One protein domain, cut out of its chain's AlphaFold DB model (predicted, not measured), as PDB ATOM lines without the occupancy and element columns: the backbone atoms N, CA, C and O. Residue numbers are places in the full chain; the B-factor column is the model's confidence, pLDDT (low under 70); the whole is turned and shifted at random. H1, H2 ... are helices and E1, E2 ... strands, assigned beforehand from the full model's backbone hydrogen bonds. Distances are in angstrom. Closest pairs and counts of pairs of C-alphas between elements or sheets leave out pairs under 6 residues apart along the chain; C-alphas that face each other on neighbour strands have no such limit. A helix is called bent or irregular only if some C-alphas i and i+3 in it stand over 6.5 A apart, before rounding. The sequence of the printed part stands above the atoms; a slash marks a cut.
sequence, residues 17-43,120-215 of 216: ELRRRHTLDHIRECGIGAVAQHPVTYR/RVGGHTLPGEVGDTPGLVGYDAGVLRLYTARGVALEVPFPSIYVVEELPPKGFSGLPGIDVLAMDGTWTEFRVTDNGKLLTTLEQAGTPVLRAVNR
ATOM      1  N   GLU A  17     232.670 211.981 255.397       85.75
ATOM      2  CA  GLU A  17     232.306 212.068 256.818       85.75
ATOM      3  C   GLU A  17     233.134 213.113 257.575       85.75
ATOM      4  O   GLU A  17     232.585 213.956 258.287       85.75
ATOM      5  N   LEU A  18     234.455 213.109 257.374       83.38
ATOM      6  CA  LEU A  18     235.361 214.059 258.019       83.38
ATOM      7  C   LEU A  18     235.126 215.486 257.503       83.38
ATOM      8  O   LEU A  18     235.122 216.432 258.291       83.38
ATOM      9  N   ARG A  19     234.869 215.640 256.197       85.75
ATOM     10  CA  ARG A  19     234.483 216.924 255.592       85.75
ATOM     11  C   ARG A  19     233.207 217.473 256.232       85.75
ATOM     12  O   ARG A  19     233.223 218.589 256.735       85.75
ATOM     13  N   ARG A  20     232.138 216.671 256.278       88.69
ATOM     14  CA  ARG A  20     230.834 217.052 256.851       88.69
ATOM     15  C   ARG A  20     230.949 217.449 258.319       88.69
ATOM     16  O   ARG A  20     230.360 218.446 258.729       88.69
ATOM     17  N   ARG A  21     231.758 216.718 259.095       87.69
ATOM     18  CA  ARG A  21     232.060 217.059 260.490       87.69
ATOM     19  C   ARG A  21     232.727 218.429 260.602       87.69
ATOM     20  O   ARG A  21     232.232 219.276 261.333       87.69
ATOM     21  N   HIS A  22     233.774 218.678 259.817       83.44
ATOM     22  CA  HIS A  22     234.433 219.984 259.787       83.44
ATOM     23  C   HIS A  22     233.505 221.114 259.335       83.44
ATOM     24  O   HIS A  22     233.607 222.219 259.862       83.44
ATOM     25  N   THR A  23     232.615 220.864 258.374       84.25
ATOM     26  CA  THR A  23     231.618 221.850 257.939       84.25
ATOM     27  C   THR A  23     230.669 222.198 259.087       84.25
ATOM     28  O   THR A  23     230.474 223.377 259.375       84.25
ATOM     29  N   LEU A  24     230.160 221.198 259.811       87.88
ATOM     30  CA  LEU A  24     229.304 221.406 260.983       87.88
ATOM     31  C   LEU A  24     230.017 222.130 262.128       87.88
ATOM     32  O   LEU A  24     229.464 223.080 262.678       87.88
ATOM     33  N   ASP A  25     231.237 221.718 262.471       86.06
ATOM     34  CA  ASP A  25     232.023 222.357 263.532       86.06
ATOM     35  C   ASP A  25     232.296 223.827 263.189       86.06
ATOM     36  O   ASP A  25     232.101 224.717 264.012       86.06
ATOM     37  N   HIS A  26     232.609 224.112 261.926       79.88
ATOM     38  CA  HIS A  26     232.841 225.478 261.472       79.88
ATOM     39  C   HIS A  26     231.575 226.349 261.500       79.88
ATOM     40  O   HIS A  26     231.640 227.527 261.852       79.88
ATOM     41  N   ILE A  27     230.414 225.780 261.157       84.44
ATOM     42  CA  ILE A  27     229.125 226.475 261.283       84.44
ATOM     43  C   ILE A  27     228.813 226.771 262.755       84.44
ATOM     44  O   ILE A  27     228.344 227.867 263.056       84.44
ATOM     45  N   ARG A  28     229.109 225.842 263.672       85.69
ATOM     46  CA  ARG A  28     228.930 226.047 265.120       85.69
ATOM     47  C   ARG A  28     229.832 227.150 265.670       85.69
ATOM     48  O   ARG A  28     229.383 227.933 266.498       85.69
ATOM     49  N   GLU A  29     231.075 227.224 265.207       82.81
ATOM     50  CA  GLU A  29     232.046 228.233 265.648       82.81
ATOM     51  C   GLU A  29     231.730 229.637 265.116       82.81
ATOM     52  O   GLU A  29     231.839 230.621 265.846       82.81
ATOM     53  N   CYS A  30     231.376 229.748 263.831       79.44
ATOM     54  CA  CYS A  30     231.322 231.039 263.136       79.44
ATOM     55  C   CYS A  30     229.899 231.535 262.838       79.44
ATOM     56  O   CYS A  30     229.721 232.722 262.560       79.44
ATOM     57  N   GLY A  31     228.900 230.652 262.888       83.31
ATOM     58  CA  GLY A  31     227.529 230.920 262.461       83.31
ATOM     59  C   GLY A  31     227.361 230.852 260.939       83.31
ATOM     60  O   GLY A  31     228.192 231.343 260.176       83.31
ATOM     61  N   ILE A  32     226.249 230.271 260.481       81.44
ATOM     62  CA  ILE A  32     226.032 229.924 259.066       81.44
ATOM     63  C   ILE A  32     226.142 231.110 258.093       81.44
ATOM     64  O   ILE A  32     226.730 230.973 257.023       81.44
ATOM     65  N   GLY A  33     225.653 232.290 258.489       73.06
ATOM     66  CA  GLY A  33     225.709 233.498 257.661       73.06
ATOM     67  C   GLY A  33     227.134 233.993 257.404       73.06
ATOM     68  O   GLY A  33     227.421 234.484 256.318       73.06
ATOM     69  N   ALA A  34     228.044 233.809 258.366       73.62
ATOM     70  CA  ALA A  34     229.453 234.135 258.177       73.62
ATOM     71  C   ALA A  34     230.155 233.072 257.321       73.62
ATOM     72  O   ALA A  34     230.952 233.419 256.455       73.62
ATOM     73  N   VAL A  35     229.836 231.783 257.512       70.75
ATOM     74  CA  VAL A  35     230.465 230.702 256.732       70.75
ATOM     75  C   VAL A  35     230.117 230.797 255.248       70.75
ATOM     76  O   VAL A  35     231.008 230.645 254.421       70.75
ATOM     77  N   ALA A  36     228.871 231.118 254.893       70.19
ATOM     78  CA  ALA A  36     228.466 231.295 253.492       70.19
ATOM     79  C   ALA A  36     229.224 232.432 252.777       70.19
ATOM     80  O   ALA A  36     229.393 232.407 251.562       70.19
ATOM     81  N   GLN A  37     229.735 233.411 253.527       71.38
ATOM     82  CA  GLN A  37     230.549 234.510 252.996       71.38
ATOM     83  C   GLN A  37     232.044 234.160 252.906       71.38
ATOM     84  O   GLN A  37     232.835 234.940 252.371       71.38
ATOM     85  N   HIS A  38     232.453 232.997 253.420       67.56
ATOM     86  CA  HIS A  38     233.836 232.545 253.434       67.56
ATOM     87  C   HIS A  38     234.031 231.370 252.465       67.56
ATOM     88  O   HIS A  38     233.604 230.253 252.755       67.56
ATOM     89  N   PRO A  39     234.708 231.582 251.322       66.44
ATOM     90  CA  PRO A  39     234.941 230.502 250.380       66.44
ATOM     91  C   PRO A  39     235.840 229.415 250.980       66.44
ATOM     92  O   PRO A  39     236.864 229.697 251.608       66.44
ATOM     93  N   VAL A  40     235.490 228.157 250.723       71.06
ATOM     94  CA  VAL A  40     236.279 226.991 251.110       71.06
ATOM     95  C   VAL A  40     237.374 226.780 250.074       71.06
ATOM     96  O   VAL A  40     237.129 226.579 248.886       71.06
ATOM     97  N   THR A  41     238.630 226.841 250.504       68.06
ATOM     98  CA  THR A  41     239.749 226.634 249.584       68.06
ATOM     99  C   THR A  41     239.913 225.159 249.238       68.06
ATOM    100  O   THR A  41     239.911 224.304 250.128       68.06
ATOM    101  N   TYR A  42     240.176 224.863 247.969       68.44
ATOM    102  CA  TYR A  42     240.599 223.538 247.525       68.44
ATOM    103  C   TYR A  42     241.850 223.633 246.664       68.44
ATOM    104  O   TYR A  42     242.095 224.647 246.011       68.44
ATOM    105  N   ARG A  43     242.653 222.568 246.648       65.38
ATOM    106  CA  ARG A  43     243.799 222.470 245.750       65.38
ATOM    107  C   ARG A  43     243.454 221.535 244.606       65.38
ATOM    108  O   ARG A  43     243.295 220.332 244.796       65.38
ATOM    109  N   ARG A 120     211.748 213.811 228.281       81.88
ATOM    110  CA  ARG A 120     212.173 215.218 228.349       81.88
ATOM    111  C   ARG A 120     211.458 215.922 229.503       81.88
ATOM    112  O   ARG A 120     210.254 216.154 229.439       81.88
ATOM    113  N   VAL A 121     212.223 216.265 230.531       81.62
ATOM    114  CA  VAL A 121     211.761 217.068 231.659       81.62
ATOM    115  C   VAL A 121     211.967 218.534 231.288       81.62
ATOM    116  O   VAL A 121     213.042 218.909 230.818       81.62
ATOM    117  N   GLY A 122     210.926 219.354 231.432       74.75
ATOM    118  CA  GLY A 122     211.037 220.802 231.249       74.75
ATOM    119  C   GLY A 122     211.894 221.457 232.340       74.75
ATOM    120  O   GLY A 122     212.218 220.834 233.346       74.75
ATOM    121  N   GLY A 123     212.245 222.730 232.153       84.00
ATOM    122  CA  GLY A 123     212.935 223.522 233.176       84.00
ATOM    123  C   GLY A 123     214.457 223.356 233.213       84.00
ATOM    124  O   GLY A 123     215.099 222.954 232.240       84.00
ATOM    125  N   HIS A 124     215.049 223.748 234.342       90.94
ATOM    126  CA  HIS A 124     216.494 223.755 234.544       90.94
ATOM    127  C   HIS A 124     216.977 222.389 235.041       90.94
ATOM    128  O   HIS A 124     216.853 222.071 236.223       90.94
ATOM    129  N   THR A 125     217.531 221.585 234.130       93.06
ATOM    130  CA  THR A 125     218.034 220.237 234.424       93.06
ATOM    131  C   THR A 125     219.455 220.030 233.909       93.06
ATOM    132  O   THR A 125     219.876 220.625 232.915       93.06
ATOM    133  N   LEU A 126     220.208 219.179 234.604       93.50
ATOM    134  CA  LEU A 126     221.593 218.841 234.286       93.50
ATOM    135  C   LEU A 126     221.814 217.332 234.416       93.50
ATOM    136  O   LEU A 126     221.337 216.729 235.376       93.50
ATOM    137  N   PRO A 127     222.575 216.698 233.511       93.69
ATOM    138  CA  PRO A 127     223.036 215.332 233.720       93.69
ATOM    139  C   PRO A 127     223.861 215.223 235.005       93.69
ATOM    140  O   PRO A 127     224.787 216.006 235.237       93.69
ATOM    141  N   GLY A 128     223.550 214.229 235.831       93.31
ATOM    142  CA  GLY A 128     224.263 214.006 237.078       93.31
ATOM    143  C   GLY A 128     223.897 212.709 237.783       93.31
ATOM    144  O   GLY A 128     223.248 211.826 237.231       93.31
ATOM    145  N   GLU A 129     224.332 212.582 239.025       93.06
ATOM    146  CA  GLU A 129     224.035 211.451 239.889       93.06
ATOM    147  C   GLU A 129     223.944 211.882 241.352       93.06
ATOM    148  O   GLU A 129     224.556 212.869 241.765       93.06
ATOM    149  N   VAL A 130     223.178 211.119 242.129       91.69
ATOM    150  CA  VAL A 130     223.135 211.212 243.592       91.69
ATOM    151  C   VAL A 130     223.551 209.867 244.158       91.69
ATOM    152  O   VAL A 130     222.916 208.846 243.872       91.69
ATOM    153  N   GLY A 131     224.646 209.853 244.920       85.62
ATOM    154  CA  GLY A 131     225.325 208.607 245.277       85.62
ATOM    155  C   GLY A 131     225.641 207.787 244.021       85.62
ATOM    156  O   GLY A 131     226.273 208.285 243.093       85.62
ATOM    157  N   ASP A 132     225.136 206.554 243.962       85.56
ATOM    158  CA  ASP A 132     225.303 205.663 242.809       85.56
ATOM    159  C   ASP A 132     224.158 205.737 241.786       85.56
ATOM    160  O   ASP A 132     224.131 204.933 240.849       85.56
ATOM    161  N   THR A 133     223.208 206.664 241.934       92.50
ATOM    162  CA  THR A 133     222.005 206.742 241.090       92.50
ATOM    163  C   THR A 133     222.157 207.817 240.009       92.50
ATOM    164  O   THR A 133     222.055 209.003 240.326       92.50
ATOM    165  N   PRO A 134     222.382 207.447 238.730       93.88
ATOM    166  CA  PRO A 134     222.496 208.400 237.630       93.88
ATOM    167  C   PRO A 134     221.124 208.878 237.149       93.88
ATOM    168  O   PRO A 134     220.161 208.109 237.117       93.88
ATOM    169  N   GLY A 135     221.052 210.128 236.699       95.00
ATOM    170  CA  GLY A 135     219.823 210.722 236.194       95.00
ATOM    171  C   GLY A 135     219.973 212.178 235.757       95.00
ATOM    172  O   GLY A 135     221.063 212.643 235.417       95.00
ATOM    173  N   LEU A 136     218.850 212.892 235.745       95.56
ATOM    174  CA  LEU A 136     218.799 214.336 235.522       95.56
ATOM    175  C   LEU A 136     218.556 215.036 236.856       95.56
ATOM    176  O   LEU A 136     217.546 214.791 237.512       95.56
ATOM    177  N   VAL A 137     219.471 215.913 237.250       95.31
ATOM    178  CA  VAL A 137     219.319 216.774 238.421       95.31
ATOM    179  C   VAL A 137     218.575 218.035 237.995       95.31
ATOM    180  O   VAL A 137     219.107 218.834 237.227       95.31
ATOM    181  N   GLY A 138     217.337 218.189 238.458       94.69
ATOM    182  CA  GLY A 138     216.544 219.407 238.309       94.69
ATOM    183  C   GLY A 138     216.717 220.338 239.500       94.69
ATOM    184  O   GLY A 138     216.938 219.875 240.618       94.69
ATOM    185  N   TYR A 139     216.636 221.641 239.254       93.75
ATOM    186  CA  TYR A 139     216.801 222.676 240.282       93.75
ATOM    187  C   TYR A 139     215.853 223.864 240.079       93.75
ATOM    188  O   TYR A 139     216.177 225.019 240.352       93.75
ATOM    189  N   ASP A 140     214.670 223.572 239.554       89.94
ATOM    190  CA  ASP A 140     213.604 224.516 239.268       89.94
ATOM    191  C   ASP A 140     212.525 224.532 240.368       89.94
ATOM    192  O   ASP A 140     212.442 223.648 241.220       89.94
ATOM    193  N   ALA A 141     211.694 225.580 240.361       89.25
ATOM    194  CA  ALA A 141     210.550 225.739 241.266       89.25
ATOM    195  C   ALA A 141     210.883 225.644 242.773       89.25
ATOM    196  O   ALA A 141     210.046 225.234 243.573       89.25
ATOM    197  N   GLY A 142     212.101 226.032 243.170       92.12
ATOM    198  CA  GLY A 142     212.525 226.022 244.573       92.12
ATOM    199  C   GLY A 142     212.798 224.624 245.127       92.12
ATOM    200  O   GLY A 142     212.705 224.425 246.338       92.12
ATOM    201  N   VAL A 143     213.091 223.647 244.266       94.56
ATOM    202  CA  VAL A 143     213.296 222.255 244.664       94.56
ATOM    203  C   VAL A 143     214.437 221.617 243.871       94.56
ATOM    204  O   VAL A 143     214.523 221.751 242.654       94.56
ATOM    205  N   LEU A 144     215.310 220.884 244.562       94.94
ATOM    206  CA  LEU A 144     216.288 219.984 243.955       94.94
ATOM    207  C   LEU A 144     215.637 218.625 243.709       94.94
ATOM    208  O   LEU A 144     215.111 218.019 244.639       94.94
ATOM    209  N   ARG A 145     215.702 218.106 242.484       95.56
ATOM    210  CA  ARG A 145     215.156 216.785 242.138       95.56
ATOM    211  C   ARG A 145     216.178 215.925 241.431       95.56
ATOM    212  O   ARG A 145     216.942 216.425 240.613       95.56
ATOM    213  N   LEU A 146     216.138 214.620 241.679       96.12
ATOM    214  CA  LEU A 146     216.759 213.631 240.801       96.12
ATOM    215  C   LEU A 146     215.669 212.908 240.014       96.12
ATOM    216  O   LEU A 146     214.934 212.083 240.557       96.12
ATOM    217  N   TYR A 147     215.603 213.176 238.717       95.81
ATOM    218  CA  TYR A 147     214.772 212.430 237.786       95.81
ATOM    219  C   TYR A 147     215.520 211.193 237.295       95.81
ATOM    220  O   TYR A 147     216.695 211.255 236.927       95.81
ATOM    221  N   THR A 148     214.817 210.068 237.254       95.38
ATOM    222  CA  THR A 148     215.281 208.790 236.708       95.38
ATOM    223  C   THR A 148     214.248 208.251 235.721       95.38
ATOM    224  O   THR A 148     213.133 208.763 235.630       95.38
ATOM    225  N   ALA A 149     214.576 207.175 235.002       92.81
ATOM    226  CA  ALA A 149     213.624 206.529 234.094       92.81
ATOM    227  C   ALA A 149     212.368 205.990 234.814       92.81
ATOM    228  O   ALA A 149     211.350 205.746 234.177       92.81
ATOM    229  N   ARG A 150     212.430 205.807 236.143       91.56
ATOM    230  CA  ARG A 150     211.305 205.357 236.979       91.56
ATOM    231  C   ARG A 150     210.480 206.511 237.564       91.56
ATOM    232  O   ARG A 150     209.529 206.251 238.288       91.56
ATOM    233  N   GLY A 151     210.846 207.762 237.275       92.00
ATOM    234  CA  GLY A 151     210.264 208.958 237.884       92.00
ATOM    235  C   GLY A 151     211.240 209.677 238.819       92.00
ATOM    236  O   GLY A 151     212.460 209.507 238.719       92.00
ATOM    237  N   VAL A 152     210.703 210.508 239.712       94.56
ATOM    238  CA  VAL A 152     211.485 211.273 240.696       94.56
ATOM    239  C   VAL A 152     211.992 210.324 241.781       94.56
ATOM    240  O   VAL A 152     211.202 209.729 242.505       94.56
ATOM    241  N   ALA A 153     213.311 210.159 241.870       94.06
ATOM    242  CA  ALA A 153     213.955 209.292 242.858       94.06
ATOM    243  C   ALA A 153     214.312 210.028 244.155       94.06
ATOM    244  O   ALA A 153     214.455 209.399 245.198       94.06
ATOM    245  N   LEU A 154     214.485 211.348 244.081       94.94
ATOM    246  CA  LEU A 154     214.783 212.196 245.226       94.94
ATOM    247  C   LEU A 154     214.217 213.592 244.996       94.94
ATOM    248  O   LEU A 154     214.299 214.113 243.880       94.94
ATOM    249  N   GLU A 155     213.721 214.200 246.068       95.25
ATOM    250  CA  GLU A 155     213.262 215.579 246.103       95.25
ATOM    251  C   GLU A 155     213.750 216.263 247.388       95.25
ATOM    252  O   GLU A 155     213.567 215.731 248.480       95.25
ATOM    253  N   VAL A 156     214.385 217.429 247.257       94.94
ATOM    254  CA  VAL A 156     214.870 218.251 248.373       94.94
ATOM    255  C   VAL A 156     214.412 219.695 248.150       94.94
ATOM    256  O   VAL A 156     215.006 220.417 247.345       94.94
ATOM    257  N   PRO A 157     213.343 220.143 248.826       95.75
ATOM    258  CA  PRO A 157     212.886 221.527 248.742       95.75
ATOM    259  C   PRO A 157     213.953 222.494 249.256       95.75
ATOM    260  O   PRO A 157     214.526 222.257 250.317       95.75
ATOM    261  N   PHE A 158     214.185 223.615 248.574       94.62
ATOM    262  CA  PHE A 158     215.187 224.603 248.995       94.62
ATOM    263  C   PHE A 158     214.958 225.114 250.428       94.62
ATOM    264  O   PHE A 158     215.929 225.175 251.177       94.62
ATOM    265  N   PRO A 159     213.712 225.383 250.882       93.94
ATOM    266  CA  PRO A 159     213.473 225.810 252.265       93.94
ATOM    267  C   PRO A 159     213.856 224.766 253.323       93.94
ATOM    268  O   PRO A 159     214.017 225.104 254.491       93.94
ATOM    269  N   SER A 160     213.984 223.494 252.929       94.94
ATOM    270  CA  SER A 160     214.416 222.407 253.813       94.94
ATOM    271  C   SER A 160     215.936 222.247 253.867       94.94
ATOM    272  O   SER A 160     216.433 221.419 254.629       94.94
ATOM    273  N   ILE A 161     216.687 223.013 253.071       95.19
ATOM    274  CA  ILE A 161     218.145 222.947 253.022       95.19
ATOM    275  C   ILE A 161     218.719 223.833 254.125       95.19
ATOM    276  O   ILE A 161     218.474 225.035 254.166       95.19
ATOM    277  N   TYR A 162     219.525 223.236 255.002       92.19
ATOM    278  CA  TYR A 162     220.280 223.970 256.009       92.19
ATOM    279  C   TYR A 162     221.508 224.643 255.390       92.19
ATOM    280  O   TYR A 162     221.692 225.845 255.545       92.19
ATOM    281  N   VAL A 163     222.334 223.886 254.662       92.00
ATOM    282  CA  VAL A 163     223.525 224.410 253.977       92.00
ATOM    283  C   VAL A 163     223.873 223.566 252.756       92.00
ATOM    284  O   VAL A 163     223.649 222.355 252.733       92.00
ATOM    285  N   VAL A 164     224.465 224.206 251.752       92.88
ATOM    286  CA  VAL A 164     225.035 223.550 250.576       92.88
ATOM    287  C   VAL A 164     226.533 223.795 250.544       92.88
ATOM    288  O   VAL A 164     226.974 224.936 250.588       92.88
ATOM    289  N   GLU A 165     227.326 222.740 250.424       91.06
ATOM    290  CA  GLU A 165     228.765 222.837 250.199       91.06
ATOM    291  C   GLU A 165     229.079 222.575 248.724       91.06
ATOM    292  O   GLU A 165     228.724 221.525 248.187       91.06
ATOM    293  N   GLU A 166     229.758 223.505 248.052       90.94
ATOM    294  CA  GLU A 166     230.239 223.279 246.692       90.94
ATOM    295  C   GLU A 166     231.331 222.207 246.686       90.94
ATOM    296  O   GLU A 166     232.314 222.270 247.426       90.94
ATOM    297  N   LEU A 167     231.189 221.222 245.800       88.38
ATOM    298  CA  LEU A 167     232.167 220.163 245.637       88.38
ATOM    299  C   LEU A 167     232.945 220.360 244.339       88.38
ATOM    300  O   LEU A 167     232.389 220.151 243.253       88.38
ATOM    301  N   PRO A 168     234.249 220.667 244.417       83.81
ATOM    302  CA  PRO A 168     235.074 220.721 243.229       83.81
ATOM    303  C   PRO A 168     235.171 219.333 242.569       83.81
ATOM    304  O   PRO A 168     234.965 218.295 243.222       83.81
ATOM    305  N   PRO A 169     235.497 219.293 241.267       79.62
ATOM    306  CA  PRO A 169     235.728 218.044 240.555       79.62
ATOM    307  C   PRO A 169     236.898 217.279 241.194       79.62
ATOM    308  O   PRO A 169     237.977 217.838 241.406       79.62
ATOM    309  N   LYS A 170     236.693 215.993 241.512       70.38
ATOM    310  CA  LYS A 170     237.728 215.112 242.088       70.38
ATOM    311  C   LYS A 170     238.432 214.296 240.997       70.38
ATOM    312  O   LYS A 170     237.781 213.680 240.161       70.38
ATOM    313  N   GLY A 171     239.760 214.211 241.050       63.31
ATOM    314  CA  GLY A 171     240.540 213.335 240.167       63.31
ATOM    315  C   GLY A 171     240.564 213.768 238.694       63.31
ATOM    316  O   GLY A 171     240.513 214.956 238.385       63.31
ATOM    317  N   PHE A 172     240.700 212.791 237.791       57.25
ATOM    318  CA  PHE A 172     240.981 213.008 236.364       57.25
ATOM    319  C   PHE A 172     239.802 213.572 235.569       57.25
ATOM    320  O   PHE A 172     239.996 214.436 234.715       57.25
ATOM    321  N   SER A 173     238.584 213.129 235.876       60.38
ATOM    322  CA  SER A 173     237.364 213.595 235.206       60.38
ATOM    323  C   SER A 173     236.134 213.604 236.124       60.38
ATOM    324  O   SER A 173     234.990 213.570 235.665       60.38
ATOM    325  N   GLY A 174     236.338 213.624 237.445       75.62
ATOM    326  CA  GLY A 174     235.223 213.597 238.380       75.62
ATOM    327  C   GLY A 174     234.320 214.807 238.197       75.62
ATOM    328  O   GLY A 174     234.790 215.939 238.155       75.62
ATOM    329  N   LEU A 175     233.017 214.553 238.109       85.06
ATOM    330  CA  LEU A 175     231.998 215.593 238.072       85.06
ATOM    331  C   LEU A 175     232.134 216.555 239.273       85.06
ATOM    332  O   LEU A 175     232.347 216.090 240.406       85.06
ATOM    333  N   PRO A 176     231.994 217.877 239.064       89.69
ATOM    334  CA  PRO A 176     231.723 218.795 240.161       89.69
ATOM    335  C   PRO A 176     230.381 218.442 240.817       89.69
ATOM    336  O   PRO A 176     229.639 217.567 240.363       89.69
ATOM    337  N   GLY A 177     230.071 219.083 241.932       91.44
ATOM    338  CA  GLY A 177     228.852 218.760 242.649       91.44
ATOM    339  C   GLY A 177     228.532 219.697 243.784       91.44
ATOM    340  O   GLY A 177     229.139 220.759 243.923       91.44
ATOM    341  N   ILE A 178     227.581 219.261 244.591       93.00
ATOM    342  CA  ILE A 178     227.181 219.893 245.835       93.00
ATOM    343  C   ILE A 178     226.928 218.814 246.891       93.00
ATOM    344  O   ILE A 178     226.426 217.741 246.562       93.00
ATOM    345  N   ASP A 179     227.289 219.073 248.143       93.12
ATOM    346  CA  ASP A 179     226.840 218.284 249.295       93.12
ATOM    347  C   ASP A 179     225.776 219.103 250.015       93.12
ATOM    348  O   ASP A 179     226.036 220.222 250.455       93.12
ATOM    349  N   VAL A 180     224.563 218.577 250.078       93.88
ATOM    350  CA  VAL A 180     223.399 219.257 250.640       93.88
ATOM    351  C   VAL A 180     223.136 218.678 252.016       93.88
ATOM    352  O   VAL A 180     222.893 217.479 252.137       93.88
ATOM    353  N   LEU A 181     223.159 219.525 253.039       94.75
ATOM    354  CA  LEU A 181     222.665 219.193 254.366       94.75
ATOM    355  C   LEU A 181     221.245 219.731 254.503       94.75
ATOM    356  O   LEU A 181     221.033 220.945 254.477       94.75
ATOM    357  N   ALA A 182     220.283 218.831 254.653       93.75
ATOM    358  CA  ALA A 182     218.909 219.179 254.974       93.75
ATOM    359  C   ALA A 182     218.742 219.470 256.478       93.75
ATOM    360  O   ALA A 182     219.558 219.074 257.313       93.75
ATOM    361  N   MET A 183     217.677 220.192 256.827       92.50
ATOM    362  CA  MET A 183     217.342 220.586 258.203       92.50
ATOM    363  C   MET A 183     217.075 219.388 259.127       92.50
ATOM    364  O   MET A 183     217.211 219.507 260.341       92.50
ATOM    365  N   ASP A 184     216.722 218.233 258.563       91.75
ATOM    366  CA  ASP A 184     216.544 216.963 259.276       91.75
ATOM    367  C   ASP A 184     217.878 216.263 259.619       91.75
ATOM    368  O   ASP A 184     217.886 215.219 260.269       91.75
ATOM    369  N   GLY A 185     219.014 216.834 259.197       88.94
ATOM    370  CA  GLY A 185     220.352 216.280 259.396       88.94
ATOM    371  C   GLY A 185     220.827 215.354 258.273       88.94
ATOM    372  O   GLY A 185     221.964 214.872 258.326       88.94
ATOM    373  N   THR A 186     220.005 215.112 257.250       91.94
ATOM    374  CA  THR A 186     220.351 214.239 256.128       91.94
ATOM    375  C   THR A 186     221.348 214.924 255.198       91.94
ATOM    376  O   THR A 186     221.137 216.048 254.741       91.94
ATOM    377  N   TRP A 187     222.429 214.215 254.867       92.75
ATOM    378  CA  TRP A 187     223.411 214.663 253.883       92.75
ATOM    379  C   TRP A 187     223.238 213.959 252.543       92.75
ATOM    380  O   TRP A 187     223.297 212.729 252.469       92.75
ATOM    381  N   THR A 188     223.144 214.742 251.474       93.31
ATOM    382  CA  THR A 188     222.990 214.243 250.109       93.31
ATOM    383  C   THR A 188     224.026 214.857 249.177       93.31
ATOM    384  O   THR A 188     224.031 216.062 248.944       93.31
ATOM    385  N   GLU A 189     224.858 214.011 248.571       93.06
ATOM    386  CA  GLU A 189     225.842 214.447 247.581       93.06
ATOM    387  C   GLU A 189     225.267 214.340 246.160       93.06
ATOM    388  O   GLU A 189     224.977 213.243 245.681       93.06
ATOM    389  N   PHE A 190     225.156 215.479 245.477       93.06
ATOM    390  CA  PHE A 190     224.819 215.578 244.059       93.06
ATOM    391  C   PHE A 190     226.090 215.819 243.248       93.06
ATOM    392  O   PHE A 190     226.895 216.694 243.566       93.06
ATOM    393  N   ARG A 191     226.257 215.086 242.151       92.44
ATOM    394  CA  ARG A 191     227.352 215.253 241.191       92.44
ATOM    395  C   ARG A 191     226.774 215.548 239.821       92.44
ATOM    396  O   ARG A 191     226.006 214.750 239.310       92.44
ATOM    397  N   VAL A 192     227.136 216.672 239.219       92.31
ATOM    398  CA  VAL A 192     226.533 217.165 237.968       92.31
ATOM    399  C   VAL A 192     227.604 217.556 236.960       92.31
ATOM    400  O   VAL A 192     228.753 217.787 237.325       92.31
ATOM    401  N   THR A 193     227.250 217.630 235.679       89.50
ATOM    402  CA  THR A 193     228.189 218.040 234.617       89.50
ATOM    403  C   THR A 193     228.690 219.473 234.760       89.50
ATOM    404  O   THR A 193     229.825 219.753 234.387       89.50
ATOM    405  N   ASP A 194     227.862 220.359 235.309       88.69
ATOM    406  CA  ASP A 194     228.190 221.746 235.637       88.69
ATOM    407  C   ASP A 194     227.306 222.172 236.816       88.69
ATOM    408  O   ASP A 194     226.095 221.996 236.755       88.69
ATOM    409  N   ASN A 195     227.884 222.685 237.899       90.00
ATOM    410  CA  ASN A 195     227.147 223.132 239.086       90.00
ATOM    411  C   ASN A 195     227.039 224.665 239.184       90.00
ATOM    412  O   ASN A 195     226.396 225.155 240.110       90.00
ATOM    413  N   GLY A 196     227.618 225.432 238.250       90.31
ATOM    414  CA  GLY A 196     227.701 226.891 238.350       90.31
ATOM    415  C   GLY A 196     226.331 227.562 238.440       90.31
ATOM    416  O   GLY A 196     226.050 228.273 239.405       90.31
ATOM    417  N   LYS A 197     225.449 227.276 237.471       91.00
ATOM    418  CA  LYS A 197     224.075 227.811 237.455       91.00
ATOM    419  C   LYS A 197     223.246 227.313 238.635       91.00
ATOM    420  O   LYS A 197     222.537 228.106 239.238       91.00
ATOM    421  N   LEU A 198     223.374 226.031 238.975       93.25
ATOM    422  CA  LEU A 198     222.693 225.413 240.114       93.25
ATOM    423  C   LEU A 198     223.003 226.153 241.424       93.25
ATOM    424  O   LEU A 198     222.091 226.550 242.145       93.25
ATOM    425  N   LEU A 199     224.286 226.380 241.708       93.25
ATOM    426  CA  LEU A 199     224.725 227.090 242.907       93.25
ATOM    427  C   LEU A 199     224.210 228.533 242.930       93.25
ATOM    428  O   LEU A 199     223.730 228.991 243.961       93.25
ATOM    429  N   THR A 200     224.250 229.237 241.794       93.12
ATOM    430  CA  THR A 200     223.709 230.601 241.694       93.12
ATOM    431  C   THR A 200     222.200 230.638 241.940       93.12
ATOM    432  O   THR A 200     221.722 231.535 242.627       93.12
ATOM    433  N   THR A 201     221.442 229.662 241.434       93.75
ATOM    434  CA  THR A 201     219.999 229.565 241.697       93.75
ATOM    435  C   THR A 201     219.707 229.321 243.180       93.75
ATOM    436  O   THR A 201     218.797 229.941 243.728       93.75
ATOM    437  N   LEU A 202     220.490 228.471 243.849       92.88
ATOM    438  CA  LEU A 202     220.357 228.220 245.289       92.88
ATOM    439  C   LEU A 202     220.631 229.487 246.117       92.88
ATOM    440  O   LEU A 202     219.847 229.820 247.003       92.88
ATOM    441  N   GLU A 203     221.692 230.227 245.790       91.69
ATOM    442  CA  GLU A 203     222.023 231.500 246.448       91.69
ATOM    443  C   GLU A 203     220.928 232.552 246.254       91.69
ATOM    444  O   GLU A 203     220.526 233.212 247.210       91.69
ATOM    445  N   GLN A 204     220.410 232.692 245.030       92.12
ATOM    446  CA  GLN A 204     219.320 233.625 244.720       92.12
ATOM    447  C   GLN A 204     218.029 233.281 245.468       92.12
ATOM    448  O   GLN A 204     217.259 234.175 245.805       92.12
ATOM    449  N   ALA A 205     217.811 231.999 245.763       90.00
ATOM    450  CA  ALA A 205     216.702 231.539 246.588       90.00
ATOM    451  C   ALA A 205     216.950 231.698 248.103       90.00
ATOM    452  O   ALA A 205     216.115 231.277 248.901       90.00
ATOM    453  N   GLY A 206     218.084 232.278 248.514       90.00
ATOM    454  CA  GLY A 206     218.441 232.488 249.918       90.00
ATOM    455  C   GLY A 206     219.011 231.252 250.619       90.00
ATOM    456  O   GLY A 206     219.169 231.267 251.839       90.00
ATOM    457  N   THR A 207     219.335 230.187 249.878       91.44
ATOM    458  CA  THR A 207     219.980 229.000 250.454       91.44
ATOM    459  C   THR A 207     221.436 229.330 250.800       91.44
ATOM    460  O   THR A 207     222.154 229.845 249.939       91.44
ATOM    461  N   PRO A 208     221.926 229.023 252.017       90.00
ATOM    462  CA  PRO A 208     223.332 229.217 252.357       90.00
ATOM    463  C   PRO A 208     224.233 228.287 251.537       90.00
ATOM    464  O   PRO A 208     224.157 227.064 251.666       90.00
ATOM    465  N   VAL A 209     225.107 228.865 250.710       90.56
ATOM    466  CA  VAL A 209     226.046 228.125 249.856       90.56
ATOM    467  C   VAL A 209     227.486 228.420 250.272       90.56
ATOM    468  O   VAL A 209     227.910 229.569 250.329       90.56
ATOM    469  N   LEU A 210     228.259 227.368 250.534       88.62
ATOM    470  CA  LEU A 210     229.692 227.430 250.803       88.62
ATOM    471  C   LEU A 210     230.444 227.209 249.490       88.62
ATOM    472  O   LEU A 210     230.656 226.070 249.069       88.62
ATOM    473  N   ARG A 211     230.819 228.305 248.824       86.19
ATOM    474  CA  ARG A 211     231.543 228.271 247.545       86.19
ATOM    475  C   ARG A 211     232.950 227.708 247.695       86.19
ATOM    476  O   ARG A 211     233.628 227.987 248.683       86.19
ATOM    477  N   ALA A 212     233.419 226.989 246.681       81.94
ATOM    478  CA  ALA A 212     234.774 226.460 246.634       81.94
ATOM    479  C   ALA A 212     235.680 227.362 245.778       81.94
ATOM    480  O   ALA A 212     235.377 227.655 244.624       81.94
ATOM    481  N   VAL A 213     236.838 227.773 246.304       76.12
ATOM    482  CA  VAL A 213     237.815 228.596 245.566       76.12
ATOM    483  C   VAL A 213     239.096 227.813 245.323       76.12
ATOM    484  O   VAL A 213     239.691 227.243 246.242       76.12
ATOM    485  N   ASN A 214     239.525 227.785 244.059       68.56
ATOM    486  CA  ASN A 214     240.739 227.088 243.660       68.56
ATOM    487  C   ASN A 214     241.977 227.842 244.154       68.56
ATOM    488  O   ASN A 214     242.154 229.028 243.875       68.56
ATOM    489  N   ARG A 215     242.855 227.128 244.851       66.69
ATOM    490  CA  ARG A 215     244.158 227.618 245.285       66.69
ATOM    491  C   ARG A 215     245.183 227.394 244.170       66.69
ATOM    492  O   ARG A 215     245.424 226.246 243.790       66.69
TER     493      ARG A 215
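What this domain is: This is residues 17 to 43 and 120 to 215 of the 216 residues of an uncharacterized protein of Streptomyces sedi (UniProt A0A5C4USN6). One strongly twisted sheet of seven strands curls like part of a barrel and folds back on itself, E5 and E4 facing E2, E8, E7 and E6. H1 lies over E7 and E6 on one face, H3 lies on the opposite face near strands of both leaves, and a small parallel pair, E1 and E9, sits by the E6 edge. The 123 printed residues run H1 H2 E1 E2 E3 E4 E5 E6 E7 E8 H3 E9; the large sheet's order is E5 E4 E3 E2 E8 E7 E6, all antiparallel. The class is mixed, helices and strands; the whole is compact, with a radius of gyration of the C-alphas of 13.9 A and spans of 43 by 34 by 24 A.

Where its parts are: Find C-alpha 17 at (232.306, 212.068, 256.818); from there H1 runs 20.0 A to residue 30. H2 is residues 32 to 36 and E1 residues 40 to 42. Beyond the cut, look for E2 at 125 to 130, E3 at 133 to 138, E4 at 143 to 148, 15.8 A, and E5 at 151 to 157, 16.8 A. E6, residues 161 to 167, starts at (218.145, 222.947, 253.022) and spans 16.1 A. E7 is 177 to 182, 15.8 A, E8 is 187 to 192, 16.4 A, H3 is 196 to 204, 12.5 A, and E9, 212 to 214, ends at (240.739, 227.088, 243.660).

How they stand to each other: Begin with the folded sheet, bent into two leaves with E3 as the hinge. E2 E3 E4 E5 and E6 E7 E8 are meanders, each strand the antiparallel neighbour of the one before. Look for N 153 and O 146, 2.8 A, between E5 and E4; N 138 and O 145, 2.8 A, between E4 and E3; N 128 and O 135, 3.0 A, between E3 and E2. Then find three more pairs within hydrogen-bond range, each 2.8 A: N 129 and O 191 between the neighbours E2 and E8, N 180 and O 188 between E8 and E7, and N 165 and O 179 between E7 and E6. H1 is on the sheet at a height of 10.7 A and only just slantwise to E6, at 57 degrees on the local plane. H3, on the opposite face, has a height of 8.4 A; its closest C-alphas to E6 are Leu 199 and Glu 166, 7.7 A. H2 only grazes the sheet with residues 32 to 36. E1 and E9 are parallel, with N 213 and O 40 at 2.9 A; the closest C-alphas of E6 and E9 are Glu 166 and Ala 212, 5.5 A. In H1, H2 and H3 every O i to N i+4 pair is within hydrogen-bond range.

The domain as a whole: The farthest C-alphas, Glu 29 and Arg 120, are 44.2 A apart. Residues 44 to 119 are not printed, and C-alphas 43 and 120 stand 36.8 A apart across that cut. Of the links printed whole, none is long. Mean pLDDT of the printed part is 87.0; residues 38 to 39, 41 to 43, 171 to 173 and 214 to 215 are under 70.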